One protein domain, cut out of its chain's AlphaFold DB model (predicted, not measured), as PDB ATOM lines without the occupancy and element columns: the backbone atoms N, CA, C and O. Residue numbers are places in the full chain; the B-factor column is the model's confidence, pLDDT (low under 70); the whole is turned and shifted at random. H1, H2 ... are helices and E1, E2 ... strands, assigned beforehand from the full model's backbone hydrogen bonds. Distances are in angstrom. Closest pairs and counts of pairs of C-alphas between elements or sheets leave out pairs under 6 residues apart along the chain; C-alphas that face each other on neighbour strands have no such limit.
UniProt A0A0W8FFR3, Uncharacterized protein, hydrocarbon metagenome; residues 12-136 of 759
ATOM      1  N   LEU A  12     -16.233  -0.497 -11.065       52.88
ATOM      2  CA  LEU A  12     -16.022  -0.653 -12.502       52.88
ATOM      3  C   LEU A  12     -14.597  -1.068 -12.851       52.88
ATOM      4  O   LEU A  12     -13.784  -0.340 -13.423       52.88
ATOM      5  N   TYR A  13     -14.375  -2.299 -12.412       53.69
ATOM      6  CA  TYR A  13     -13.213  -3.157 -12.510       53.69
ATOM      7  C   TYR A  13     -11.937  -2.718 -11.798       53.69
ATOM      8  O   TYR A  13     -10.895  -3.302 -12.063       53.69
ATOM      9  N   TYR A  14     -12.039  -1.818 -10.806       52.91
ATOM     10  CA  TYR A  14     -10.995  -1.309  -9.880       52.91
ATOM     11  C   TYR A  14      -9.865  -0.491 -10.541       52.91
ATOM     12  O   TYR A  14      -8.888  -0.060  -9.936       52.91
ATOM     13  N   ARG A  15      -9.940  -0.444 -11.860       44.66
ATOM     14  CA  ARG A  15      -8.841  -0.915 -12.691       44.66
ATOM     15  C   ARG A  15      -9.495  -1.162 -14.030       44.66
ATOM     16  O   ARG A  15     -10.028  -2.208 -14.342       44.66
ATOM     17  N   LEU A  16      -9.384  -0.222 -14.920       50.75
ATOM     18  CA  LEU A  16      -8.851  -0.683 -16.184       50.75
ATOM     19  C   LEU A  16      -7.433  -0.169 -16.134       50.75
ATOM     20  O   LEU A  16      -7.242   1.019 -16.335       50.75
ATOM     21  N   HIS A  17      -6.485  -1.048 -15.785       43.72
ATOM     22  CA  HIS A  17      -5.093  -0.736 -15.425       43.72
ATOM     23  C   HIS A  17      -4.841  -0.314 -13.972       43.72
ATOM     24  O   HIS A  17      -5.524   0.535 -13.420       43.72
ATOM     25  N   GLU A  18      -3.719  -0.759 -13.413       56.72
ATOM     26  CA  GLU A  18      -2.852   0.168 -12.690       56.72
ATOM     27  C   GLU A  18      -1.747   0.631 -13.647       56.72
ATOM     28  O   GLU A  18      -0.966  -0.184 -14.135       56.72
ATOM     29  N   LYS A  19      -1.645   1.943 -13.875       50.22
ATOM     30  CA  LYS A  19      -0.362   2.669 -13.918       50.22
ATOM     31  C   LYS A  19      -0.576   4.080 -13.360       50.22
ATOM     32  O   LYS A  19      -0.372   5.056 -14.074       50.22
ATOM     33  N   LYS A  20      -1.037   4.151 -12.104       52.62
ATOM     34  CA  LYS A  20      -0.873   5.237 -11.109       52.62
ATOM     35  C   LYS A  20      -2.086   5.297 -10.179       52.62
ATOM     36  O   LYS A  20      -3.038   6.007 -10.470       52.62
ATOM     37  N   LEU A  21      -1.968   4.655  -9.021       50.94
ATOM     38  CA  LEU A  21      -2.369   5.237  -7.739       50.94
ATOM     39  C   LEU A  21      -1.399   4.729  -6.653       50.94
ATOM     40  O   LEU A  21      -1.547   3.613  -6.175       50.94
ATOM     41  N   PRO A  22      -0.390   5.514  -6.241       55.78
ATOM     42  CA  PRO A  22       0.338   5.267  -5.003       55.78
ATOM     43  C   PRO A  22      -0.391   6.002  -3.866       55.78
ATOM     44  O   PRO A  22      -0.284   7.224  -3.794       55.78
ATOM     45  N   SER A  23      -1.180   5.332  -3.011       56.22
ATOM     46  CA  SER A  23      -1.841   6.070  -1.903       56.22
ATOM     47  C   SER A  23      -2.342   5.300  -0.672       56.22
ATOM     48  O   SER A  23      -2.670   5.953   0.313       56.22
ATOM     49  N   GLY A  24      -2.430   3.964  -0.666       66.19
ATOM     50  CA  GLY A  24      -2.937   3.229   0.511       66.19
ATOM     51  C   GLY A  24      -4.463   3.292   0.728       66.19
ATOM     52  O   GLY A  24      -4.933   2.987   1.824       66.19
ATOM     53  N   ARG A  25      -5.244   3.665  -0.300       78.56
ATOM     54  CA  ARG A  25      -6.721   3.642  -0.294       78.56
ATOM     55  C   ARG A  25      -7.266   2.260  -0.651       78.56
ATOM     56  O   ARG A  25      -7.152   1.826  -1.793       78.56
ATOM     57  N   ASP A  26      -7.876   1.582   0.315       76.38
ATOM     58  CA  ASP A  26      -8.303   0.182   0.217       76.38
ATOM     59  C   ASP A  26      -9.777  -0.056   0.594       76.38
ATOM     60  O   ASP A  26     -10.193  -1.208   0.730       76.38
ATOM     61  N   ARG A  27     -10.571   1.014   0.759       82.44
ATOM     62  CA  ARG A  27     -11.950   0.937   1.267       82.44
ATOM     63  C   ARG A  27     -13.007   1.435   0.283       82.44
ATOM     64  O   ARG A  27     -12.809   2.453  -0.379       82.44
ATOM     65  N   LEU A  28     -14.147   0.750   0.252       85.31
ATOM     66  CA  LEU A  28     -15.355   1.128  -0.488       85.31
ATOM     67  C   LEU A  28     -16.475   1.432   0.509       85.31
ATOM     68  O   LEU A  28     -16.737   0.611   1.388       85.31
ATOM     69  N   VAL A  29     -17.138   2.580   0.368       88.94
ATOM     70  CA  VAL A  29     -18.282   2.960   1.216       88.94
ATOM     71  C   VAL A  29     -19.585   2.795   0.436       88.94
ATOM     72  O   VAL A  29     -19.654   3.171  -0.728       88.94
ATOM     73  N   ILE A  30     -20.631   2.260   1.059       88.69
ATOM     74  CA  ILE A  30     -21.988   2.206   0.507       88.69
ATOM     75  C   ILE A  30     -22.917   2.992   1.422       88.69
ATOM     76  O   ILE A  30     -23.023   2.672   2.601       88.69
ATOM     77  N   PHE A  31     -23.612   3.981   0.870       86.56
ATOM     78  CA  PHE A  31     -24.715   4.683   1.509       86.56
ATOM     79  C   PHE A  31     -26.028   3.995   1.132       86.56
ATOM     80  O   PHE A  31     -26.450   4.059  -0.024       86.56
ATOM     81  N   SER A  32     -26.644   3.310   2.097       80.12
ATOM     82  CA  SER A  32     -27.920   2.611   1.914       80.12
ATOM     83  C   SER A  32     -28.713   2.558   3.217       80.12
ATOM     84  O   SER A  32     -28.167   2.239   4.274       80.12
ATOM     85  N   SER A  33     -30.014   2.840   3.132       69.62
ATOM     86  CA  SER A  33     -30.965   2.738   4.244       69.62
ATOM     87  C   SER A  33     -31.539   1.322   4.426       69.62
ATOM     88  O   SER A  33     -32.232   1.067   5.415       69.62
ATOM     89  N   ARG A  34     -31.248   0.394   3.499       70.12
ATOM     90  CA  ARG A  34     -31.768  -0.982   3.496       70.12
ATOM     91  C   ARG A  34     -31.097  -1.828   4.574       70.12
ATOM     92  O   ARG A  34     -29.879  -2.014   4.576       70.12
ATOM     93  N   VAL A  35     -31.902  -2.387   5.474       65.69
ATOM     94  CA  VAL A  35     -31.420  -3.275   6.546       65.69
ATOM     95  C   VAL A  35     -31.003  -4.630   5.965       65.69
ATOM     96  O   VAL A  35     -30.017  -5.222   6.405       65.69
ATOM     97  N   GLU A  36     -31.700  -5.084   4.924       64.69
ATOM     98  CA  GLU A  36     -31.507  -6.376   4.262       64.69
ATOM     99  C   GLU A  36     -30.167  -6.452   3.524       64.69
ATOM    100  O   GLU A  36     -29.595  -7.531   3.406       64.69
ATOM    101  N   LEU A  37     -29.607  -5.308   3.100       70.50
ATOM    102  CA  LEU A  37     -28.340  -5.248   2.362       70.50
ATOM    103  C   LEU A  37     -27.192  -5.940   3.116       70.50
ATOM    104  O   LEU A  37     -26.331  -6.568   2.502       70.50
ATOM    105  N   ARG A  38     -27.169  -5.848   4.452       68.25
ATOM    106  CA  ARG A  38     -26.127  -6.490   5.273       68.25
ATOM    107  C   ARG A  38     -26.207  -8.008   5.195       68.25
ATOM    108  O   ARG A  38     -25.175  -8.674   5.086       68.25
ATOM    109  N   GLN A  39     -27.425  -8.536   5.226       64.12
ATOM    110  CA  GLN A  39     -27.677  -9.963   5.117       64.12
ATOM    111  C   GLN A  39     -27.416 -10.446   3.688       64.12
ATOM    112  O   GLN A  39     -26.689 -11.422   3.526       64.12
ATOM    113  N   ASP A  40     -27.859  -9.691   2.673       67.25
ATOM    114  CA  ASP A  40     -27.554  -9.954   1.260       67.25
ATOM    115  C   ASP A  40     -26.030 -10.093   1.046       67.25
ATOM    116  O   ASP A  40     -25.565 -11.048   0.422       67.25
ATOM    117  N   ILE A  41     -25.225  -9.179   1.615       68.75
ATOM    118  CA  ILE A  41     -23.751  -9.229   1.543       68.75
ATOM    119  C   ILE A  41     -23.189 -10.463   2.253       68.75
ATOM    120  O   ILE A  41     -22.288 -11.130   1.734       68.75
ATOM    121  N   LYS A  42     -23.703 -10.780   3.441       64.06
ATOM    122  CA  LYS A  42     -23.223 -11.904   4.245       64.06
ATOM    123  C   LYS A  42     -23.518 -13.251   3.581       64.06
ATOM    124  O   LYS A  42     -22.631 -14.105   3.546       64.06
ATOM    125  N   GLU A  43     -24.725 -13.425   3.056       63.12
ATOM    126  CA  GLU A  43     -25.204 -14.671   2.450       63.12
ATOM    127  C   GLU A  43     -24.600 -14.920   1.069       63.12
ATOM    128  O   GLU A  43     -24.248 -16.056   0.750       63.12
ATOM    129  N   HIS A  44     -24.435 -13.874   0.255       60.50
ATOM    130  CA  HIS A  44     -24.062 -14.040  -1.150       60.50
ATOM    131  C   HIS A  44     -22.600 -13.715  -1.475       60.50
ATOM    132  O   HIS A  44     -22.119 -14.137  -2.526       60.50
ATOM    133  N   PHE A  45     -21.871 -12.991  -0.616       60.19
ATOM    134  CA  PHE A  45     -20.559 -12.432  -0.976       60.19
ATOM    135  C   PHE A  45     -19.377 -12.926  -0.143       60.19
ATOM    136  O   PHE A  45     -18.231 -12.801  -0.568       60.19
ATOM    137  N   THR A  46     -19.620 -13.551   1.012       54.09
ATOM    138  CA  THR A  46     -18.551 -14.104   1.868       54.09
ATOM    139  C   THR A  46     -17.753 -15.235   1.201       54.09
ATOM    140  O   THR A  46     -16.652 -15.554   1.650       54.09
ATOM    141  N   SER A  47     -18.269 -15.810   0.109       49.59
ATOM    142  CA  SER A  47     -17.668 -16.910  -0.657       49.59
ATOM    143  C   SER A  47     -17.164 -16.519  -2.057       49.59
ATOM    144  O   SER A  47     -16.554 -17.350  -2.738       49.59
ATOM    145  N   LEU A  48     -17.373 -15.273  -2.503       49.16
ATOM    146  CA  LEU A  48     -16.970 -14.811  -3.835       49.16
ATOM    147  C   LEU A  48     -15.452 -14.564  -3.898       49.16
ATOM    148  O   LEU A  48     -14.908 -13.753  -3.156       49.16
ATOM    149  N   LYS A  49     -14.748 -15.264  -4.801       48.44
ATOM    150  CA  LYS A  49     -13.313 -15.068  -5.088       48.44
ATOM    151  C   LYS A  49     -13.130 -14.364  -6.436       48.44
ATOM    152  O   LYS A  49     -12.954 -15.035  -7.452       48.44
ATOM    153  N   ALA A  50     -13.124 -13.032  -6.466       47.56
ATOM    154  CA  ALA A  50     -12.736 -12.273  -7.660       47.56
ATOM    155  C   ALA A  50     -11.244 -11.883  -7.583       47.56
ATOM    156  O   ALA A  50     -10.822 -11.176  -6.679       47.56
ATOM    157  N   ARG A  51     -10.398 -12.336  -8.522       47.97
ATOM    158  CA  ARG A  51      -8.926 -12.125  -8.472       47.97
ATOM    159  C   ARG A  51      -8.459 -10.673  -8.719       47.97
ATOM    160  O   ARG A  51      -7.255 -10.433  -8.760       47.97
ATOM    161  N   THR A  52      -9.363  -9.716  -8.932       49.56
ATOM    162  CA  THR A  52      -9.048  -8.400  -9.523       49.56
ATOM    163  C   THR A  52      -9.167  -7.191  -8.590       49.56
ATOM    164  O   THR A  52      -8.549  -6.172  -8.910       49.56
ATOM    165  N   MET A  53      -9.860  -7.270  -7.444       55.44
ATOM    166  CA  MET A  53      -9.911  -6.163  -6.466       55.44
ATOM    167  C   MET A  53      -9.162  -6.480  -5.156       55.44
ATOM    168  O   MET A  53      -9.212  -7.622  -4.693       55.44
ATOM    169  N   PRO A  54      -8.575  -5.472  -4.469       54.81
ATOM    170  CA  PRO A  54      -7.948  -5.638  -3.150       54.81
ATOM    171  C   PRO A  54      -8.894  -6.147  -2.060       54.81
ATOM    172  O   PRO A  54      -8.445  -6.646  -1.023       54.81
ATOM    173  N   LEU A  55     -10.202  -5.999  -2.285       56.84
ATOM    174  CA  LEU A  55     -11.260  -6.468  -1.397       56.84
ATOM    175  C   LEU A  55     -11.269  -8.005  -1.262       56.84
ATOM    176  O   LEU A  55     -11.695  -8.496  -0.225       56.84
ATOM    177  N   TYR A  56     -10.736  -8.749  -2.245       57.69
ATOM    178  CA  TYR A  56     -10.803 -10.222  -2.318       57.69
ATOM    179  C   TYR A  56      -9.516 -10.966  -1.975       57.69
ATOM    180  O   TYR A  56      -9.488 -12.198  -2.025       57.69
ATOM    181  N   HIS A  57      -8.429 -10.250  -1.681       54.59
ATOM    182  CA  HIS A  57      -7.163 -10.896  -1.326       54.59
ATOM    183  C   HIS A  57      -7.188 -11.514   0.083       54.59
ATOM    184  O   HIS A  57      -6.440 -12.456   0.327       54.59
ATOM    185  N   ASP A  58      -8.088 -11.056   0.960       53.16
ATOM    186  CA  ASP A  58      -8.220 -11.504   2.351       53.16
ATOM    187  C   ASP A  58      -9.665 -11.915   2.683       53.16
ATOM    188  O   ASP A  58     -10.594 -11.646   1.921       53.16
ATOM    189  N   ALA A  59      -9.868 -12.531   3.855       54.12
ATOM    190  CA  ALA A  59     -11.197 -12.796   4.410       54.12
ATOM    191  C   ALA A  59     -12.009 -11.493   4.485       54.12
ATOM    192  O   ALA A  59     -11.567 -10.559   5.140       54.12
ATOM    193  N   PHE A  60     -13.170 -11.454   3.826       63.47
ATOM    194  CA  PHE A  60     -13.958 -10.265   3.471       63.47
ATOM    195  C   PHE A  60     -14.666  -9.617   4.687       63.47
ATOM    196  O   PHE A  60     -15.789 -10.008   5.019       63.47
ATOM    197  N   PRO A  61     -14.065  -8.644   5.409       66.25
ATOM    198  CA  PRO A  61     -14.636  -8.133   6.644       66.25
ATOM    199  C   PRO A  61     -15.484  -6.898   6.330       66.25
ATOM    200  O   PRO A  61     -14.975  -5.873   5.868       66.25
ATOM    201  N   VAL A  62     -16.782  -6.990   6.601       76.06
ATOM    202  CA  VAL A  62     -17.714  -5.866   6.460       76.06
ATOM    203  C   VAL A  62     -17.639  -4.989   7.707       76.06
ATOM    204  O   VAL A  62     -17.625  -5.487   8.838       76.06
ATOM    205  N   GLY A  63     -17.556  -3.682   7.492       78.94
ATOM    206  CA  GLY A  63     -17.621  -2.664   8.526       78.94
ATOM    207  C   GLY A  63     -18.831  -1.756   8.354       78.94
ATOM    208  O   GLY A  63     -19.440  -1.689   7.289       78.94
ATOM    209  N   ARG A  64     -19.165  -1.033   9.414       81.19
ATOM    210  CA  ARG A  64     -20.276  -0.093   9.476       81.19
ATOM    211  C   ARG A  64     -19.795   1.251  10.002       81.19
ATOM    212  O   ARG A  64     -19.001   1.276  10.938       81.19
ATOM    213  N   VAL A  65     -20.293   2.340   9.424       81.75
ATOM    214  CA  VAL A  65     -19.994   3.700   9.884       81.75
ATOM    215  C   VAL A  65     -20.836   4.057  11.106       81.75
ATOM    216  O   VAL A  65     -22.043   3.809  11.134       81.75
ATOM    217  N   THR A  66     -20.192   4.635  12.112       74.94
ATOM    218  CA  THR A  66     -20.834   5.192  13.307       74.94
ATOM    219  C   THR A  66     -21.251   6.645  13.076       74.94
ATOM    220  O   THR A  66     -20.834   7.277  12.109       74.94
ATOM    221  N   SER A  67     -22.027   7.230  13.988       65.38
ATOM    222  CA  SER A  67     -22.380   8.660  13.934       65.38
ATOM    223  C   SER A  67     -21.168   9.607  13.964       65.38
ATOM    224  O   SER A  67     -21.247  10.721  13.461       65.38
ATOM    225  N   LYS A  68     -20.026   9.164  14.508       65.00
ATOM    226  CA  LYS A  68     -18.751   9.909  14.492       65.00
ATOM    227  C   LYS A  68     -17.950   9.725  13.201       65.00
ATOM    228  O   LYS A  68     -16.847  10.253  13.076       65.00
ATOM    229  N   GLY A  69     -18.440   8.893  12.288       72.62
ATOM    230  CA  GLY A  69     -17.742   8.546  11.063       72.62
ATOM    231  C   GLY A  69     -16.646   7.490  11.206       72.62
ATOM    232  O   GLY A  69     -15.892   7.271  10.260       72.62
ATOM    233  N   GLU A  70     -16.537   6.825  12.356       83.19
ATOM    234  CA  GLU A  70     -15.606   5.708  12.558       83.19
ATOM    235  C   GLU A  70     -16.189   4.396  12.026       83.19
ATOM    236  O   GLU A  70     -17.391   4.292  11.803       83.19
ATOM    237  N   VAL A  71     -15.349   3.374  11.827       82.69
ATOM    238  CA  VAL A  71     -15.790   2.085  11.272       82.69
ATOM    239  C   VAL A  71     -15.744   0.995  12.331       82.69
ATOM    240  O   VAL A  71     -14.671   0.618  12.798       82.69
ATOM    241  N   PHE A  72     -16.905   0.425  12.637       77.12
ATOM    242  CA  PHE A  72     -17.047  -0.755  13.480       77.12
ATOM    243  C   PHE A  72     -17.128  -2.028  12.634       77.12
ATOM    244  O   PHE A  72     -17.751  -2.043  11.576       77.12
ATOM    245  N   LYS A  73     -16.505  -3.118  13.085       73.12
ATOM    246  CA  LYS A  73     -16.474  -4.387  12.351       73.12
ATOM    247  C   LYS A  73     -17.716  -5.231  12.653       73.12
ATOM    248  O   LYS A  73     -17.964  -5.554  13.807       73.12
ATOM    249  N   VAL A  74     -18.442  -5.639  11.612       65.56
ATOM    250  CA  VAL A  74     -19.688  -6.417  11.730       65.56
ATOM    251  C   VAL A  74     -19.434  -7.934  11.644       65.56
ATOM    252  O   VAL A  74     -20.139  -8.720  12.268       65.56
ATOM    253  N   ALA A  75     -18.392  -8.374  10.922       61.03
ATOM    254  CA  ALA A  75     -18.083  -9.799  10.713       61.03
ATOM    255  C   ALA A  75     -16.914 -10.330  11.575       61.03
ATOM    256  O   ALA A  75     -15.897  -9.658  11.752       61.03
ATOM    257  N   SER A  76     -16.998 -11.584  12.031       51.94
ATOM    258  CA  SER A  76     -15.984 -12.305  12.825       51.94
ATOM    259  C   SER A  76     -14.847 -12.913  11.975       51.94
ATOM    260  O   SER A  76     -14.579 -14.109  12.031       51.94
ATOM    261  N   GLY A  77     -14.165 -12.092  11.169       55.84
ATOM    262  CA  GLY A  77     -12.924 -12.469  10.460       55.84
ATOM    263  C   GLY A  77     -11.662 -11.872  11.105       55.84
ATOM    264  O   GLY A  77     -11.766 -11.016  11.981       55.84
ATOM    265  N   SER A  78     -10.458 -12.229  10.653       52.84
ATOM    266  CA  SER A  78      -9.212 -11.489  10.945       52.84
ATOM    267  C   SER A  78      -9.006 -10.362   9.915       52.84
ATOM    268  O   SER A  78      -9.264 -10.582   8.739       52.84
ATOM    269  N   GLY A  79      -8.582  -9.156  10.325       65.81
ATOM    270  CA  GLY A  79      -8.283  -8.025   9.413       65.81
ATOM    271  C   GLY A  79      -9.192  -6.788   9.551       65.81
ATOM    272  O   GLY A  79     -10.239  -6.848  10.197       65.81
ATOM    273  N   ALA A  80      -8.789  -5.647   8.982       70.69
ATOM    274  CA  ALA A  80      -9.557  -4.393   9.021       70.69
ATOM    275  C   ALA A  80     -10.672  -4.373   7.956       70.69
ATOM    276  O   ALA A  80     -10.436  -4.852   6.847       70.69
ATOM    277  N   PRO A  81     -11.865  -3.819   8.251       75.94
ATOM    278  CA  PRO A  81     -12.979  -3.816   7.309       75.94
ATOM    279  C   PRO A  81     -12.663  -2.997   6.054       75.94
ATOM    280  O   PRO A  81     -12.209  -1.852   6.150       75.94
ATOM    281  N   LYS A  82     -12.910  -3.598   4.886       76.50
ATOM    282  CA  LYS A  82     -12.647  -2.982   3.574       76.50
ATOM    283  C   LYS A  82     -13.925  -2.522   2.866       76.50
ATOM    284  O   LYS A  82     -13.907  -1.509   2.173       76.50
ATOM    285  N   LEU A  83     -15.041  -3.223   3.073       81.06
ATOM    286  CA  LEU A  83     -16.364  -2.774   2.646       81.06
ATOM    287  C   LEU A  83     -17.072  -2.119   3.827       81.06
ATOM    288  O   LEU A  83     -17.196  -2.736   4.884       81.06
ATOM    289  N   ILE A  84     -17.512  -0.880   3.654       86.25
ATOM    290  CA  ILE A  84     -18.078  -0.058   4.717       86.25
ATOM    291  C   ILE A  84     -19.509   0.314   4.357       86.25
ATOM    292  O   ILE A  84     -19.755   0.863   3.290       86.25
ATOM    293  N   ILE A  85     -20.445   0.064   5.263       85.44
ATOM    294  CA  ILE A  85     -21.853   0.425   5.089       85.44
ATOM    295  C   ILE A  85     -22.161   1.635   5.966       85.44
ATOM    296  O   ILE A  85     -21.966   1.600   7.184       85.44
ATOM    297  N   SER A  86     -22.647   2.703   5.347       85.69
ATOM    298  CA  SER A  86     -23.194   3.876   6.014       85.69
ATOM    299  C   SER A  86     -24.719   3.908   5.834       85.69
ATOM    300  O   SER A  86     -25.196   3.815   4.702       85.69
ATOM    301  N   PRO A  87     -25.499   4.065   6.918       71.38
ATOM    302  CA  PRO A  87     -26.957   4.181   6.846       71.38
ATOM    303  C   PRO A  87     -27.454   5.507   6.234       71.38
ATOM    304  O   PRO A  87     -28.657   5.663   6.037       71.38
ATOM    305  N   GLY A  88     -26.567   6.474   5.955       74.44
ATOM    306  CA  GLY A  88     -26.914   7.762   5.345       74.44
ATOM    307  C   GLY A  88     -26.127   8.943   5.921       74.44
ATOM    308  O   GLY A  88     -25.092   8.767   6.561       74.44
ATOM    309  N   VAL A  89     -26.643  10.162   5.725       75.00
ATOM    310  CA  VAL A  89     -25.991  11.427   6.138       75.00
ATOM    311  C   VAL A  89     -25.742  11.552   7.643       75.00
ATOM    312  O   VAL A  89     -24.788  12.200   8.058       75.00
ATOM    313  N   ALA A  90     -26.537  10.877   8.477       66.19
ATOM    314  CA  ALA A  90     -26.336  10.852   9.928       66.19
ATOM    315  C   ALA A  90     -25.072  10.075  10.362       66.19
ATOM    316  O   ALA A  90     -24.701  10.097  11.534       66.19
ATOM    317  N   ALA A  91     -24.425   9.359   9.438       76.31
ATOM    318  CA  ALA A  91     -23.234   8.553   9.679       76.31
ATOM    319  C   ALA A  91     -22.249   8.686   8.504       76.31
ATOM    320  O   ALA A  91     -21.909   7.707   7.828       76.31
ATOM    321  N   LEU A  92     -21.809   9.917   8.230       86.00
ATOM    322  CA  LEU A  92     -20.758  10.189   7.247       86.00
ATOM    323  C   LEU A  92     -19.394   9.717   7.775       86.00
ATOM    324  O   LEU A  92     -19.060  10.028   8.918       86.00
ATOM    325  N   PRO A  93     -18.576   9.003   6.977       88.88
ATOM    326  CA  PRO A  93     -17.241   8.596   7.405       88.88
ATOM    327  C   PRO A  93     -16.346   9.794   7.742       88.88
ATOM    328  O   PRO A  93     -16.331  10.791   7.025       88.88
ATOM    329  N   ASN A  94     -15.548   9.690   8.799       87.88
ATOM    330  CA  ASN A  94     -14.628  10.753   9.190       87.88
ATOM    331  C   ASN A  94     -13.404  10.800   8.264       87.88
ATOM    332  O   ASN A  94     -13.177   9.886   7.464       87.88
ATOM    333  N   ASN A  95     -12.572  11.832   8.418       86.06
ATOM    334  CA  ASN A  95     -11.410  12.055   7.555       86.06
ATOM    335  C   ASN A  95     -10.475  10.834   7.497       86.06
ATOM    336  O   ASN A  95     -10.035  10.459   6.419       86.06
ATOM    337  N   SER A  96     -10.247  10.134   8.616       85.31
ATOM    338  CA  SER A  96      -9.361   8.955   8.655       85.31
ATOM    339  C   SER A  96      -9.869   7.780   7.810       85.31
ATOM    340  O   SER A  96      -9.097   7.009   7.232       85.31
ATOM    341  N   VAL A  97     -11.191   7.628   7.725       86.38
ATOM    342  CA  VAL A  97     -11.840   6.587   6.930       86.38
ATOM    343  C   VAL A  97     -11.942   7.040   5.478       86.38
ATOM    344  O   VAL A  97     -11.648   6.259   4.570       86.38
ATOM    345  N   ALA A  98     -12.311   8.302   5.261       86.06
ATOM    346  CA  ALA A  98     -12.462   8.899   3.946       86.06
ATOM    347  C   ALA A  98     -11.124   8.975   3.188       86.06
ATOM    348  O   ALA A  98     -11.073   8.649   2.005       86.06
ATOM    349  N   GLU A  99     -10.015   9.264   3.874       84.56
ATOM    350  CA  GLU A  99      -8.663   9.274   3.301       84.56
ATOM    351  C   GLU A  99      -8.246   7.928   2.712       84.56
ATOM    352  O   GLU A  99      -7.469   7.912   1.759       84.56
ATOM    353  N   ARG A 100      -8.783   6.821   3.247       83.81
ATOM    354  CA  ARG A 100      -8.573   5.442   2.777       83.81
ATOM    355  C   ARG A 100      -9.665   4.952   1.824       83.81
ATOM    356  O   ARG A 100      -9.587   3.827   1.328       83.81
ATOM    357  N   THR A 101     -10.685   5.769   1.580       86.62
ATOM    358  CA  THR A 101     -11.829   5.423   0.739       86.62
ATOM    359  C   THR A 101     -11.510   5.741  -0.716       86.62
ATOM    360  O   THR A 101     -11.236   6.886  -1.076       86.62
ATOM    361  N   PHE A 102     -11.518   4.722  -1.574       81.88
ATOM    362  CA  PHE A 102     -11.264   4.907  -3.004       81.88
ATOM    363  C   PHE A 102     -12.541   5.246  -3.785       81.88
ATOM    364  O   PHE A 102     -12.451   5.806  -4.872       81.88
ATOM    365  N   GLY A 103     -13.722   4.949  -3.242       85.94
ATOM    366  CA  GLY A 103     -14.996   5.310  -3.852       85.94
ATOM    367  C   GLY A 103     -16.163   5.131  -2.893       85.94
ATOM    368  O   GLY A 103     -16.050   4.430  -1.882       85.94
ATOM    369  N   ALA A 104     -17.283   5.765  -3.223       89.81
ATOM    370  CA  ALA A 104     -18.536   5.582  -2.513       89.81
ATOM    371  C   ALA A 104     -19.689   5.274  -3.474       89.81
ATOM    372  O   ALA A 104     -19.763   5.815  -4.574       89.81
ATOM    373  N   ILE A 105     -20.583   4.388  -3.055       89.31
ATOM    374  CA  ILE A 105     -21.800   4.006  -3.767       89.31
ATOM    375  C   ILE A 105     -22.976   4.614  -3.015       89.31
ATOM    376  O   ILE A 105     -23.081   4.449  -1.805       89.31
ATOM    377  N   ILE A 106     -23.862   5.299  -3.722       87.75
ATOM    378  CA  ILE A 106     -25.094   5.875  -3.194       87.75
ATOM    379  C   ILE A 106     -26.249   5.104  -3.825       87.75
ATOM    380  O   ILE A 106     -26.431   5.137  -5.046       87.75
ATOM    381  N   GLU A 107     -27.008   4.381  -3.004       82.44
ATOM    382  CA  GLU A 107     -28.233   3.721  -3.446       82.44
ATOM    383  C   GLU A 107     -29.371   4.747  -3.449       82.44
ATOM    384  O   GLU A 107     -29.786   5.258  -2.413       82.44
ATOM    385  N   ALA A 108     -29.848   5.082  -4.642       72.31
ATOM    386  CA  ALA A 108     -30.887   6.067  -4.878       72.31
ATOM    387  C   ALA A 108     -32.262   5.456  -4.647       72.31
ATOM    388  O   ALA A 108     -33.008   5.180  -5.591       72.31
ATOM    389  N   THR A 109     -32.578   5.199  -3.388       67.94
ATOM    390  CA  THR A 109     -33.911   4.771  -2.986       67.94
ATOM    391  C   THR A 109     -34.874   5.967  -2.986       67.94
ATOM    392  O   THR A 109     -34.453   7.125  -3.047       67.94
ATOM    393  N   ALA A 110     -36.185   5.708  -2.979       57.94
ATOM    394  CA  ALA A 110     -37.204   6.765  -3.053       57.94
ATOM    395  C   ALA A 110     -37.192   7.715  -1.835       57.94
ATOM    396  O   ALA A 110     -37.674   8.839  -1.914       57.94
ATOM    397  N   ASP A 111     -36.632   7.258  -0.717       55.56
ATOM    398  CA  ASP A 111     -36.465   7.972   0.548       55.56
ATOM    399  C   ASP A 111     -35.258   8.925   0.573       55.56
ATOM    400  O   ASP A 111     -35.204   9.796   1.445       55.56
ATOM    401  N   VAL A 112     -34.317   8.816  -0.374       67.81
ATOM    402  CA  VAL A 112     -33.163   9.723  -0.449       67.81
ATOM    403  C   VAL A 112     -33.567  11.029  -1.123       67.81
ATOM    404  O   VAL A 112     -33.860  11.075  -2.320       67.81
ATOM    405  N   LYS A 113     -33.537  12.116  -0.351       72.88
ATOM    406  CA  LYS A 113     -33.815  13.470  -0.851       72.88
ATOM    407  C   LYS A 113     -32.588  14.099  -1.515       72.88
ATOM    408  O   LYS A 113     -31.450  13.746  -1.212       72.88
ATOM    409  N   GLU A 114     -32.821  15.098  -2.367       77.19
ATOM    410  CA  GLU A 114     -31.750  15.859  -3.029       77.19
ATOM    411  C   GLU A 114     -30.799  16.524  -2.017       77.19
ATOM    412  O   GLU A 114     -29.586  16.448  -2.185       77.19
ATOM    413  N   GLU A 115     -31.326  17.067  -0.914       78.38
ATOM    414  CA  GLU A 115     -30.532  17.649   0.183       78.38
ATOM    415  C   GLU A 115     -29.554  16.640   0.803       78.38
ATOM    416  O   GLU A 115     -28.397  16.956   1.077       78.38
ATOM    417  N   GLN A 116     -30.001  15.398   1.000       78.62
ATOM    418  CA  GLN A 116     -29.168  14.349   1.587       78.62
ATOM    419  C   GLN A 116     -28.079  13.902   0.610       78.62
ATOM    420  O   GLN A 116     -26.936  13.689   1.010       78.62
ATOM    421  N   ALA A 117     -28.408  13.800  -0.680       82.00
ATOM    422  CA  ALA A 117     -27.418  13.524  -1.714       82.00
ATOM    423  C   ALA A 117     -26.370  14.646  -1.803       82.00
ATOM    424  O   ALA A 117     -25.179  14.357  -1.913       82.00
ATOM    425  N   GLN A 118     -26.793  15.907  -1.674       84.56
ATOM    426  CA  GLN A 118     -25.914  17.077  -1.666       84.56
ATOM    427  C   GLN A 118     -24.896  17.042  -0.518       84.56
ATOM    428  O   GLN A 118     -23.708  17.250  -0.752       84.56
ATOM    429  N   GLN A 119     -25.319  16.669   0.692       85.25
ATOM    430  CA  GLN A 119     -24.402  16.507   1.828       85.25
ATOM    431  C   GLN A 119     -23.351  15.411   1.583       85.25
ATOM    432  O   GLN A 119     -22.182  15.569   1.939       85.25
ATOM    433  N   ILE A 120     -23.733  14.305   0.934       87.44
ATOM    434  CA  ILE A 120     -22.783  13.243   0.563       87.44
ATOM    435  C   ILE A 120     -21.805  13.744  -0.514       87.44
ATOM    436  O   ILE A 120     -20.615  13.424  -0.449       87.44
ATOM    437  N   PHE A 121     -22.268  14.554  -1.476       86.81
ATOM    438  CA  PHE A 121     -21.399  15.185  -2.476       86.81
ATOM    439  C   PHE A 121     -20.366  16.115  -1.831       86.81
ATOM    440  O   PHE A 121     -19.178  16.020  -2.143       86.81
ATOM    441  N   GLU A 122     -20.791  16.963  -0.898       88.75
ATOM    442  CA  GLU A 122     -19.909  17.876  -0.166       88.75
ATOM    443  C   GLU A 122     -18.869  17.120   0.662       88.75
ATOM    444  O   GLU A 122     -17.676  17.424   0.588       88.75
ATOM    445  N   TRP A 123     -19.290  16.075   1.377       92.00
ATOM    446  CA  TRP A 123     -18.391  15.198   2.122       92.00
ATOM    447  C   TRP A 123     -17.325  14.562   1.219       92.00
ATOM    448  O   TRP A 123     -16.129  14.581   1.538       92.00
ATOM    449  N   ALA A 124     -17.744  14.017   0.077       89.56
ATOM    450  CA  ALA A 124     -16.844  13.386  -0.878       89.56
ATOM    451  C   ALA A 124     -15.846  14.397  -1.463       89.56
ATOM    452  O   ALA A 124     -14.663  14.083  -1.599       89.56
ATOM    453  N   GLN A 125     -16.292  15.623  -1.751       87.81
ATOM    454  CA  GLN A 125     -15.444  16.695  -2.268       87.81
ATOM    455  C   GLN A 125     -14.408  17.158  -1.234       87.81
ATOM    456  O   GLN A 125     -13.220  17.240  -1.555       87.81
ATOM    457  N   GLN A 126     -14.832  17.404   0.010       89.25
ATOM    458  CA  GLN A 126     -13.948  17.813   1.109       89.25
ATOM    459  C   GLN A 126     -12.847  16.776   1.368       89.25
ATOM    460  O   GLN A 126     -11.679  17.128   1.537       89.25
ATOM    461  N   ASN A 127     -13.199  15.489   1.321       87.75
ATOM    462  CA  ASN A 127     -12.276  14.384   1.585       87.75
ATOM    463  C   ASN A 127     -11.546  13.862   0.337       87.75
ATOM    464  O   ASN A 127     -10.780  12.897   0.412       87.75
ATOM    465  N   LYS A 128     -11.757  14.498  -0.823       86.38
ATOM    466  CA  LYS A 128     -11.174  14.093  -2.109       86.38
ATOM    467  C   LYS A 128     -11.438  12.611  -2.406       86.38
ATOM    468  O   LYS A 128     -10.527  11.883  -2.824       86.38
ATOM    469  N   VAL A 129     -12.661  12.153  -2.138       85.88
ATOM    470  CA  VAL A 129     -13.120  10.812  -2.506       85.88
ATOM    471  C   VAL A 129     -13.196  10.769  -4.035       85.88
ATOM    472  O   VAL A 129     -13.914  11.575  -4.623       85.88
ATOM    473  N   PRO A 130     -12.442   9.884  -4.705       78.31
ATOM    474  CA  PRO A 130     -12.250   9.984  -6.151       78.31
ATOM    475  C   PRO A 130     -13.508   9.701  -6.972       78.31
ATOM    476  O   PRO A 130     -13.683  10.280  -8.040       78.31
ATOM    477  N   PHE A 131     -14.363   8.796  -6.491       81.56
ATOM    478  CA  PHE A 131     -15.498   8.298  -7.257       81.56
ATOM    479  C   PHE A 131     -16.758   8.229  -6.413       81.56
ATOM    480  O   PHE A 131     -16.742   7.752  -5.275       81.56
ATOM    481  N   LEU A 132     -17.857   8.646  -7.030       87.31
ATOM    482  CA  LEU A 132     -19.202   8.471  -6.518       87.31
ATOM    483  C   LEU A 132     -20.015   7.729  -7.566       87.31
ATOM    484  O   LEU A 132     -20.158   8.185  -8.699       87.31
ATOM    485  N   PHE A 133     -20.537   6.576  -7.178       87.00
ATOM    486  CA  PHE A 133     -21.437   5.789  -7.996       87.00
ATOM    487  C   PHE A 133     -22.849   6.025  -7.503       87.00
ATOM    488  O   PHE A 133     -23.131   5.833  -6.325       87.00
ATOM    489  N   PHE A 134     -23.736   6.417  -8.404       86.38
ATOM    490  CA  PHE A 134     -25.144   6.577  -8.092       86.38
ATOM    491  C   PHE A 134     -25.915   5.426  -8.726       86.38
ATOM    492  O   PHE A 134     -25.938   5.286  -9.950       86.38
ATOM    493  N   VAL A 135     -26.507   4.571  -7.899       84.44
ATOM    494  CA  VAL A 135     -27.275   3.414  -8.358       84.44
ATOM    495  C   VAL A 135     -28.746   3.729  -8.186       84.44
ATOM    496  O   VAL A 135     -29.208   3.887  -7.063       84.44
ATOM    497  N   SER A 136     -29.488   3.757  -9.287       79.56
ATOM    498  CA  SER A 136     -30.939   3.937  -9.271       79.56
ATOM    499  C   SER A 136     -31.654   2.644  -9.672       79.56
ATOM    500  O   SER A 136     -31.122   1.909 -10.511       79.56
TER     501      SER A 136
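Overview. This is residues 12 to 136 of the 759 residues of an uncharacterized protein of hydrocarbon metagenome (UniProt A0A0W8FFR3). A strongly twisted sheet of six strands makes the middle, with H1 over one face and H2 and H3 on the other, while residues 16 to 22 stick out. The 125 printed residues have, in order, E1 H1 E2 E3 E4 H2 E5 H3 E6; the mixed sheet runs E3 E2 E4 E1 E5 E6. The class is mixed, helices and strands, with under half of the residues in named elements; the whole is compact, radius of gyration of the C-alphas 14.1 A, spans 38 by 34 by 27 A.

Arrangement. Start at E1, residues 27 to 31, parallel to E4, residues 83 to 86 (N 30 to O 84, 2.8 A), and to E5, residues 101 to 107 (N 29 to O 103, 3.1 A). H1, residues 36 to 45, is on the sheet at a height of 10.7 A, its local plane fitted to only just 6 C-alphas; it runs along E4, at 3 degrees on the local plane, and is only just not over E2, residues 62 to 65, where 2 of its C-alphas fall. E2 is parallel to E4 (N 63 to O 83, 2.8 A) and forms an antiparallel hairpin with E3, residues 71 to 73 (N 64 to O 72, 2.8 A). On the opposite face, H2, residues 95 to 98, is over none of the strands; H3, residues 114 to 126, runs along E5, 10.5 A over the sheet. The closest C-alphas of H2 and H3, Ala 98 and Ala 124, are 7.9 A apart: close but not clearly touching. E6, residues 132 to 135, is parallel to E5 (N 133 to O 104, 2.8 A). E5, H3, E6 is a strand-helix-strand unit, two parallel neighbours with a helix between; E1, H1, E2 and E4, H2, E5 are split ones, with a strand between; the crossovers are right-handed. Every O i to N i+4 pair is within hydrogen-bond range in H1 and H3; H2 is too short for one.

Along the chain. Find C-alpha 27 at (-11.950, 0.937, 1.267), where E1 begins; H1 spans 13.6 A, E5 17.0 A and H3 18.4 A; E6 ends at C-alpha 135, (-27.275, 3.414, -8.358).

Size, cuts and confidence. The C-alphas of Lys 19 and Asp 111, the two farthest apart, are 39.3 A apart. The printed part has no cut; the link from H1 to E2 is long. Mean pLDDT of the printed part is 71.9, with 53 residues under 70, among them 12 to 24 and 38 to 61.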